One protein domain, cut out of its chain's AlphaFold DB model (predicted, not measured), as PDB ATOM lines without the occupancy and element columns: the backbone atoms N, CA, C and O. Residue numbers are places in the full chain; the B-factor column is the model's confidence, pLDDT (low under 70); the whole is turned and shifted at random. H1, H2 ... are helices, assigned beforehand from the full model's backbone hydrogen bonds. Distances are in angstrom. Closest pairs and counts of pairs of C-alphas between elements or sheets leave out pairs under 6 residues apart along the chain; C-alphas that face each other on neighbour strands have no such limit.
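AT A GLANCE: This is residues 6 to 75 of the 75 residues of an uncharacterized protein of Mesobacillus foraminis (UniProt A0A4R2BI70). The long helix H4 stands free as one arm of a broad, open V; H1 makes the other arm, and a small helical hairpin of H2 and H3 sits at the base, at the inner end of H1. The stretch of residues 44 to 49 joins this hairpin to H4, which touches no helix. The printed part has 70 residues with four named helices, in the order H1, H2, H3, H4, and no named strand; its class is all helix. It is extended, with a radius of gyration of the C-alphas of 19.4 A, and its flat outline spans 57 by 34 by 17 A.

HOW THE PARTS SIT: H4, residues 50 to 73, is apart from H1, residues 6 to 21, from H2, residues 24 to 34, and from H3, residues 38 to 43. H2 and H3 form a helical hairpin and touch, the closest C-alphas being those of Arg 29 and Ala 41, 4.9 A apart. Their lines stand at a steep tilt of 40 degrees, opposite ways. H1 touches H2 only at the corner by their link, with residues 20 to 21 alone; the closest C-alphas, those of His 21 and Ala 27, are 5.0 A apart. The tilt is steep at 69 degrees, only just short of about perpendicular, and they run opposite ways. H1 and H3 are apart. In H1, H2, H3 and H4 every O i to N i+4 pair is within hydrogen-bond range.

IN THESE COORDINATES: H4 measures 34.7 A from C-alpha 50 at (105.732, 78.841, 91.514) to C-alpha 73 at (139.633, 84.145, 96.493). H1 begins with C-alpha 6 at (98.879, 117.552, 73.008) and measures 23.2 A. H2 measures 15.5 A and H3 8.7 A.

THE WHOLE: The C-alphas of Gly 6 and Ala 73, the two farthest apart, are 57.7 A from each other. The printed part has no cut. The links H1 to H2 and H2 to H3 are tight, H3 to H4 is short, and no link is long. Residues 6 to 16, in H1, and 49 to 75 stand free. The mean pLDDT of the printed part is 81.4; residues 48 to 57, 69 to 70 and 72 to 75 are under 70.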
ATOM      1  N   GLY A   6      97.809 118.515  73.298       82.12
ATOM      2  CA  GLY A   6      98.879 117.552  73.008       82.12
ATOM      3  C   GLY A   6      99.635 117.055  74.250       82.12
ATOM      4  O   GLY A   6      99.945 115.876  74.341       82.12
ATOM      5  N   GLY A   7      99.863 117.913  75.247       88.62
ATOM      6  CA  GLY A   7     100.492 117.518  76.512       88.62
ATOM      7  C   GLY A   7      99.615 116.586  77.351       88.62
ATOM      8  O   GLY A   7     100.135 115.675  77.984       88.62
ATOM      9  N   VAL A   8      98.287 116.761  77.306       91.44
ATOM     10  CA  VAL A   8      97.343 115.842  77.970       91.44
ATOM     11  C   VAL A   8      97.412 114.450  77.339       91.44
ATOM     12  O   VAL A   8      97.520 113.463  78.058       91.44
ATOM     13  N   ALA A   9      97.405 114.362  76.006       91.88
ATOM     14  CA  ALA A   9      97.479 113.082  75.300       91.88
ATOM     15  C   ALA A   9      98.779 112.320  75.608       91.88
ATOM     16  O   ALA A   9      98.744 111.123  75.883       91.88
ATOM     17  N   VAL A  10      99.917 113.023  75.631       94.31
ATOM     18  CA  VAL A  10     101.212 112.429  75.994       94.31
ATOM     19  C   VAL A  10     101.214 111.948  77.446       94.31
ATOM     20  O   VAL A  10     101.657 110.834  77.714       94.31
ATOM     21  N   ALA A  11     100.672 112.733  78.382       94.56
ATOM     22  CA  ALA A  11     100.578 112.324  79.782       94.56
ATOM     23  C   ALA A  11      99.717 111.060  79.965       94.56
ATOM     24  O   ALA A  11     100.094 110.171  80.726       94.56
ATOM     25  N   ILE A  12      98.602 110.950  79.233       95.12
ATOM     26  CA  ILE A  12      97.753 109.749  79.236       95.12
ATOM     27  C   ILE A  12      98.521 108.543  78.691       95.12
ATOM     28  O   ILE A  12      98.501 107.485  79.314       95.12
ATOM     29  N   LEU A  13      99.231 108.695  77.568       93.62
ATOM     30  CA  LEU A  13     100.025 107.611  76.985       93.62
ATOM     31  C   LEU A  13     101.073 107.093  77.980       93.62
ATOM     32  O   LEU A  13     101.186 105.888  78.189       93.62
ATOM     33  N   ILE A  14     101.799 108.004  78.634       94.56
ATOM     34  CA  ILE A  14     102.799 107.655  79.650       94.56
ATOM     35  C   ILE A  14     102.139 106.909  80.813       94.56
ATOM     36  O   ILE A  14     102.634 105.860  81.222       94.56
ATOM     37  N   ALA A  15     101.005 107.400  81.317       94.62
ATOM     38  CA  ALA A  15     100.282 106.746  82.404       94.62
ATOM     39  C   ALA A  15      99.829 105.323  82.029       94.62
ATOM     40  O   ALA A  15      99.965 104.408  82.838       94.62
ATOM     41  N   VAL A  16      99.354 105.115  80.797       92.50
ATOM     42  CA  VAL A  16      98.967 103.788  80.291       92.50
ATOM     43  C   VAL A  16     100.175 102.860  80.191       92.50
ATOM     44  O   VAL A  16     100.088 101.715  80.630       92.50
ATOM     45  N   LEU A  17     101.307 103.340  79.668       89.81
ATOM     46  CA  LEU A  17     102.531 102.540  79.549       89.81
ATOM     47  C   LEU A  17     103.069 102.108  80.916       89.81
ATOM     48  O   LEU A  17     103.422 100.941  81.088       89.81
ATOM     49  N   LEU A  18     103.082 103.023  81.888       91.69
ATOM     50  CA  LEU A  18     103.450 102.715  83.272       91.69
ATOM     51  C   LEU A  18     102.462 101.726  83.900       91.69
ATOM     52  O   LEU A  18     102.878 100.775  84.558       91.69
ATOM     53  N   GLY A  19     101.164 101.913  83.648       90.50
ATOM     54  CA  GLY A  19     100.114 100.999  84.080       90.50
ATOM     55  C   GLY A  19     100.352  99.581  83.573       90.50
ATOM     56  O   GLY A  19     100.451  98.672  84.393       90.50
ATOM     57  N   LEU A  20     100.534  99.408  82.257       88.75
ATOM     58  CA  LEU A  20     100.747  98.115  81.588       88.75
ATOM     59  C   LEU A  20     101.956  97.327  82.117       88.75
ATOM     60  O   LEU A  20     101.932  96.098  82.095       88.75
ATOM     61  N   HIS A  21     102.979  98.016  82.628       85.25
ATOM     62  CA  HIS A  21     104.213  97.407  83.142       85.25
ATOM     63  C   HIS A  21     104.307  97.403  84.672       85.25
ATOM     64  O   HIS A  21     105.303  96.943  85.224       85.25
ATOM     65  N   SER A  22     103.276  97.885  85.374       88.31
ATOM     66  CA  SER A  22     103.270  97.969  86.841       88.31
ATOM     67  C   SER A  22     103.370  96.608  87.533       88.31
ATOM     68  O   SER A  22     103.827  96.531  88.672       88.31
ATOM     69  N   THR A  23     102.959  95.527  86.859       86.19
ATOM     70  CA  THR A  23     103.070  94.159  87.375       86.19
ATOM     71  C   THR A  23     103.571  93.197  86.294       86.19
ATOM     72  O   THR A  23     103.188  93.339  85.128       86.19
ATOM     73  N   PRO A  24     104.358  92.162  86.659       83.00
ATOM     74  CA  PRO A  24     104.836  91.154  85.706       83.00
ATOM     75  C   PRO A  24     103.702  90.461  84.938       83.00
ATOM     76  O   PRO A  24     103.806  90.233  83.735       83.00
ATOM     77  N   LYS A  25     102.573  90.192  85.609       86.69
ATOM     78  CA  LYS A  25     101.385  89.575  84.997       86.69
ATOM     79  C   LYS A  25     100.797  90.434  83.882       86.69
ATOM     80  O   LYS A  25     100.405  89.910  82.843       86.69
ATOM     81  N   LEU A  26     100.733  91.749  84.078       88.25
ATOM     82  CA  LEU A  26     100.173  92.661  83.083       88.25
ATOM     83  C   LEU A  26     101.133  92.875  81.903       88.25
ATOM     84  O   LEU A  26     100.687  92.915  80.754       88.25
ATOM     85  N   ALA A  27     102.442  92.900  82.169       89.56
ATOM     86  CA  ALA A  27     103.467  92.932  81.130       89.56
ATOM     87  C   ALA A  27     103.410  91.672  80.243       89.56
ATOM     88  O   ALA A  27     103.382  91.778  79.017       89.56
ATOM     89  N   LEU A  28     103.284  90.486  80.851       89.44
ATOM     90  CA  LEU A  28     103.105  89.224  80.124       89.44
ATOM     91  C   LEU A  28     101.816  89.211  79.296       89.44
ATOM     92  O   LEU A  28     101.852  88.838  78.127       89.44
ATOM     93  N   ARG A  29     100.687  89.670  79.852       90.88
ATOM     94  CA  ARG A  29      99.432  89.788  79.087       90.88
ATOM     95  C   ARG A  29      99.581  90.707  77.883       90.88
ATOM     96  O   ARG A  29      99.133  90.361  76.797       90.88
ATOM     97  N   THR A  30     100.241  91.844  78.065       91.38
ATOM     98  CA  THR A  30     100.527  92.792  76.983       91.38
ATOM     99  C   THR A  30     101.358  92.125  75.887       91.38
ATOM    100  O   THR A  30     101.001  92.201  74.714       91.38
ATOM    101  N   TYR A  31     102.421  91.412  76.258       91.50
ATOM    102  CA  TYR A  31     103.252  90.677  75.309       91.50
ATOM    103  C   TYR A  31     102.447  89.623  74.534       91.50
ATOM    104  O   TYR A  31     102.457  89.630  73.307       91.50
ATOM    105  N   VAL A  32     101.688  88.769  75.229       91.69
ATOM    106  CA  VAL A  32     100.845  87.726  74.613       91.69
ATOM    107  C   VAL A  32      99.778  88.330  73.689       91.69
ATOM    108  O   VAL A  32      99.487  87.790  72.620       91.69
ATOM    109  N   PHE A  33      99.226  89.487  74.062       93.62
ATOM    110  CA  PHE A  33      98.275  90.219  73.233       93.62
ATOM    111  C   PHE A  33      98.911  90.655  71.904       93.62
ATOM    112  O   PHE A  33      98.332  90.423  70.842       93.62
ATOM    113  N   PHE A  34     100.116  91.232  71.949       94.12
ATOM    114  CA  PHE A  34     100.821  91.727  70.760       94.12
ATOM    115  C   PHE A  34     101.535  90.640  69.942       94.12
ATOM    116  O   PHE A  34     101.841  90.880  68.776       94.12
ATOM    117  N   THR A  35     101.748  89.439  70.484       95.31
ATOM    118  CA  THR A  35     102.293  88.288  69.733       95.31
ATOM    119  C   THR A  35     101.227  87.476  68.992       95.31
ATOM    120  O   THR A  35     101.522  86.400  68.477       95.31
ATOM    121  N   GLY A  36      99.992  87.980  68.905       93.19
ATOM    122  CA  GLY A  36      98.930  87.387  68.087       93.19
ATOM    123  C   GLY A  36      97.909  86.551  68.857       93.19
ATOM    124  O   GLY A  36      97.068  85.907  68.234       93.19
ATOM    125  N   HIS A  37      97.919  86.597  70.193       93.19
ATOM    126  CA  HIS A  37      96.985  85.840  71.032       93.19
ATOM    127  C   HIS A  37      96.118  86.764  71.910       93.19
ATOM    128  O   HIS A  37      96.078  86.600  73.133       93.19
ATOM    129  N   PRO A  38      95.393  87.739  71.326       92.88
ATOM    130  CA  PRO A  38      94.676  88.756  72.093       92.88
ATOM    131  C   PRO A  38      93.555  88.172  72.954       92.88
ATOM    132  O   PRO A  38      93.372  88.609  74.087       92.88
ATOM    133  N   ILE A  39      92.838  87.161  72.448       93.38
ATOM    134  CA  ILE A  39      91.768  86.484  73.193       93.38
ATOM    135  C   ILE A  39      92.373  85.770  74.400       93.38
ATOM    136  O   ILE A  39      91.968  86.035  75.525       93.38
ATOM    137  N   ALA A  40      93.403  84.946  74.188       90.06
ATOM    138  CA  ALA A  40      94.055  84.233  75.278       90.06
ATOM    139  C   ALA A  40      94.623  85.199  76.330       90.06
ATOM    140  O   ALA A  40      94.403  84.996  77.517       90.06
ATOM    141  N   ALA A  41      95.256  86.300  75.914       90.75
ATOM    142  CA  ALA A  41      95.813  87.301  76.824       90.75
ATOM    143  C   ALA A  41      94.792  87.897  77.814       90.75
ATOM    144  O   ALA A  41      95.172  88.275  78.927       90.75
ATOM    145  N   VAL A  42      93.514  87.996  77.426       91.62
ATOM    146  CA  VAL A  42      92.453  88.578  78.269       91.62
ATOM    147  C   VAL A  42      91.564  87.532  78.939       91.62
ATOM    148  O   VAL A  42      91.021  87.811  80.006       91.62
ATOM    149  N   THR A  43      91.421  86.341  78.353       91.12
ATOM    150  CA  THR A  43      90.533  85.294  78.880       91.12
ATOM    151  C   THR A  43      91.242  84.290  79.774       91.12
ATOM    152  O   THR A  43      90.577  83.630  80.571       91.12
ATOM    153  N   THR A  44      92.564  84.140  79.663       87.56
ATOM    154  CA  THR A  44      93.303  83.166  80.469       87.56
ATOM    155  C   THR A  44      93.908  83.801  81.719       87.56
ATOM    156  O   THR A  44      94.305  84.976  81.776       87.56
ATOM    157  N   GLY A  45      93.947  83.007  82.787       81.56
ATOM    158  CA  GLY A  45      94.736  83.337  83.964       81.56
ATOM    159  C   GLY A  45      96.216  83.186  83.632       81.56
ATOM    160  O   GLY A  45      96.624  82.145  83.128       81.56
ATOM    161  N   ILE A  46      97.020  84.206  83.934       78.38
ATOM    162  CA  ILE A  46      98.470  84.017  84.001       78.38
ATOM    163  C   ILE A  46      98.762  83.416  85.369       78.38
ATOM    164  O   ILE A  46      98.647  84.095  86.395       78.38
ATOM    165  N   ILE A  47      99.055  82.119  85.360       74.00
ATOM    166  CA  ILE A  47      99.458  81.363  86.539       74.00
ATOM    167  C   ILE A  47     100.946  81.637  86.751       74.00
ATOM    168  O   ILE A  47     101.732  81.567  85.810       74.00
ATOM    169  N   ASP A  48     101.306  82.010  87.976       65.56
ATOM    170  CA  ASP A  48     102.706  82.049  88.389       65.56
ATOM    171  C   ASP A  48     103.171  80.597  88.486       65.56
ATOM    172  O   ASP A  48     102.604  79.826  89.263       65.56
ATOM    173  N   ASP A  49     104.153  80.199  87.680       67.25
ATOM    174  CA  ASP A  49     104.769  78.881  87.818       67.25
ATOM    175  C   ASP A  49     105.675  78.899  89.052       67.25
ATOM    176  O   ASP A  49     106.885  79.104  88.983       67.25
ATOM    177  N   GLU A  50     105.055  78.766  90.221       59.25
ATOM    178  CA  GLU A  50     105.732  78.841  91.514       59.25
ATOM    179  C   GLU A  50     106.776  77.728  91.698       59.25
ATOM    180  O   GLU A  50     107.693  77.871  92.510       59.25
ATOM    181  N   TYR A  51     106.678  76.647  90.918       56.84
ATOM    182  CA  TYR A  51     107.648  75.560  90.912       56.84
ATOM    183  C   TYR A  51     108.926  75.961  90.164       56.84
ATOM    184  O   TYR A  51     110.013  75.921  90.745       56.84
ATOM    185  N   HIS A  52     108.813  76.454  88.928       59.88
ATOM    186  CA  HIS A  52     109.977  76.936  88.172       59.88
ATOM    187  C   HIS A  52     110.590  78.200  88.793       59.88
ATOM    188  O   HIS A  52     111.808  78.362  88.802       59.88
ATOM    189  N   ASN A  53     109.775  79.053  89.420       62.78
ATOM    190  CA  ASN A  53     110.243  80.270  90.086       62.78
ATOM    191  C   ASN A  53     111.115  79.974  91.328       62.78
ATOM    192  O   ASN A  53     111.936  80.802  91.723       62.78
ATOM    193  N   GLN A  54     110.960  78.808  91.969       61.88
ATOM    194  CA  GLN A  54     111.841  78.376  93.063       61.88
ATOM    195  C   GLN A  54     113.179  77.854  92.545       61.88
ATOM    196  O   GLN A  54     114.218  78.275  93.052       61.88
ATOM    197  N   VAL A  55     113.154  77.020  91.502       69.75
ATOM    198  CA  VAL A  55     114.366  76.499  90.851       69.75
ATOM    199  C   VAL A  55     115.224  77.645  90.308       69.75
ATOM    200  O   VAL A  55     116.421  77.705  90.588       69.75
ATOM    201  N   ASP A  56     114.609  78.623  89.641       66.81
ATOM    202  CA  ASP A  56     115.323  79.806  89.157       66.81
ATOM    203  C   ASP A  56     115.881  80.643  90.315       66.81
ATOM    204  O   ASP A  56     117.033  81.079  90.269       66.81
ATOM    205  N   LYS A  57     115.119  80.842  91.401       68.56
ATOM    206  CA  LYS A  57     115.623  81.550  92.594       68.56
ATOM    207  C   LYS A  57     116.823  80.846  93.217       68.56
ATOM    208  O   LYS A  57     117.730  81.530  93.693       68.56
ATOM    209  N   GLU A  58     116.833  79.521  93.254       72.38
ATOM    210  CA  GLU A  58     117.963  78.746  93.764       72.38
ATOM    211  C   GLU A  58     119.180  78.886  92.851       72.38
ATOM    212  O   GLU A  58     120.242  79.276  93.342       72.38
ATOM    213  N   ALA A  59     119.005  78.744  91.536       73.12
ATOM    214  CA  ALA A  59     120.066  78.953  90.552       73.12
ATOM    215  C   ALA A  59     120.642  80.384  90.600       73.12
ATOM    216  O   ALA A  59     121.857  80.589  90.561       73.12
ATOM    217  N   PHE A  60     119.799  81.410  90.759       73.38
ATOM    218  CA  PHE A  60     120.257  82.793  90.943       73.38
ATOM    219  C   PHE A  60     121.028  82.987  92.255       73.38
ATOM    220  O   PHE A  60     121.990  83.761  92.304       73.38
ATOM    221  N   ARG A  61     120.631  82.306  93.337       74.38
ATOM    222  CA  ARG A  61     121.333  82.365  94.630       74.38
ATOM    223  C   ARG A  61     122.668  81.632  94.595       74.38
ATOM    224  O   ARG A  61     123.609  82.103  95.235       74.38
ATOM    225  N   GLU A  62     122.743  80.523  93.874       79.12
ATOM    226  CA  GLU A  62     123.962  79.744  93.665       79.12
ATOM    227  C   GLU A  62     124.982  80.544  92.856       79.12
ATOM    228  O   GLU A  62     126.048  80.857  93.382       79.12
ATOM    229  N   ASN A  63     124.603  81.052  91.682       76.56
ATOM    230  CA  ASN A  63     125.470  81.905  90.861       76.56
ATOM    231  C   ASN A  63     125.965  83.152  91.620       76.56
ATOM    232  O   ASN A  63     127.129  83.548  91.524       76.56
ATOM    233  N   LYS A  64     125.096  83.776  92.432       77.31
ATOM    234  CA  LYS A  64     125.485  84.912  93.282       77.31
ATOM    235  C   LYS A  64     126.491  84.508  94.363       77.31
ATOM    236  O   LYS A  64     127.380  85.298  94.687       77.31
ATOM    237  N   ARG A  65     126.350  83.313  94.946       75.56
ATOM    238  CA  ARG A  65     127.325  82.770  95.901       75.56
ATOM    239  C   ARG A  65     128.651  82.493  95.214       75.56
ATOM    240  O   ARG A  65     129.667  82.956  95.719       75.56
ATOM    241  N   GLU A  66     128.649  81.799  94.083       75.56
ATOM    242  CA  GLU A  66     129.866  81.479  93.331       75.56
ATOM    243  C   GLU A  66     130.645  82.740  92.953       75.56
ATOM    244  O   GLU A  66     131.836  82.834  93.250       75.56
ATOM    245  N   GLY A  67     129.970  83.769  92.435       76.00
ATOM    246  CA  GLY A  67     130.604  85.059  92.152       76.00
ATOM    247  C   GLY A  67     131.236  85.718  93.388       76.00
ATOM    248  O   GLY A  67     132.300  86.328  93.287       76.00
ATOM    249  N   LEU A  68     130.629  85.560  94.570       71.88
ATOM    250  CA  LEU A  68     131.175  86.068  95.833       71.88
ATOM    251  C   LEU A  68     132.400  85.264  96.303       71.88
ATOM    252  O   LEU A  68     133.367  85.852  96.787       71.88
ATOM    253  N   TYR A  69     132.372  83.936  96.165       69.50
ATOM    254  CA  TYR A  69     133.503  83.068  96.510       69.50
ATOM    255  C   TYR A  69     134.703  83.323  95.599       69.50
ATOM    256  O   TYR A  69     135.824  83.436  96.095       69.50
ATOM    257  N   LEU A  70     134.467  83.485  94.296       69.50
ATOM    258  CA  LEU A  70     135.508  83.826  93.330       69.50
ATOM    259  C   LEU A  70     136.123  85.197  93.630       69.50
ATOM    260  O   LEU A  70     137.342  85.302  93.694       69.50
ATOM    261  N   ASN A  71     135.301  86.216  93.913       70.75
ATOM    262  CA  ASN A  71     135.787  87.550  94.280       70.75
ATOM    263  C   ASN A  71     136.650  87.534  95.556       70.75
ATOM    264  O   ASN A  71     137.692  88.185  95.606       70.75
ATOM    265  N   LYS A  72     136.248  86.748  96.562       68.25
ATOM    266  CA  LYS A  72     136.976  86.605  97.831       68.25
ATOM    267  C   LYS A  72     138.284  85.814  97.706       68.25
ATOM    268  O   LYS A  72     139.176  86.031  98.515       68.25
ATOM    269  N   ALA A  73     138.403  84.905  96.740       62.97
ATOM    270  CA  ALA A  73     139.633  84.145  96.493       62.97
ATOM    271  C   ALA A  73     140.685  84.929  95.682       62.97
ATOM    272  O   ALA A  73     141.841  84.519  95.621       62.97
ATOM    273  N   SER A  74     140.284  86.036  95.049       62.91
ATOM    274  CA  SER A  74     141.131  86.874  94.191       62.91
ATOM    275  C   SER A  74     141.699  88.141  94.857       62.91
ATOM    276  O   SER A  74     142.309  88.950  94.157       62.91
ATOM    277  N   GLY A  75     141.500  88.336  96.166       52.28
ATOM    278  CA  GLY A  75     142.061  89.447  96.954       52.28
ATOM    279  C   GLY A  75     142.877  88.948  98.134       52.28
ATOM    280  O   GLY A  75     143.841  89.653  98.497       52.28
TER     281      GLY A  75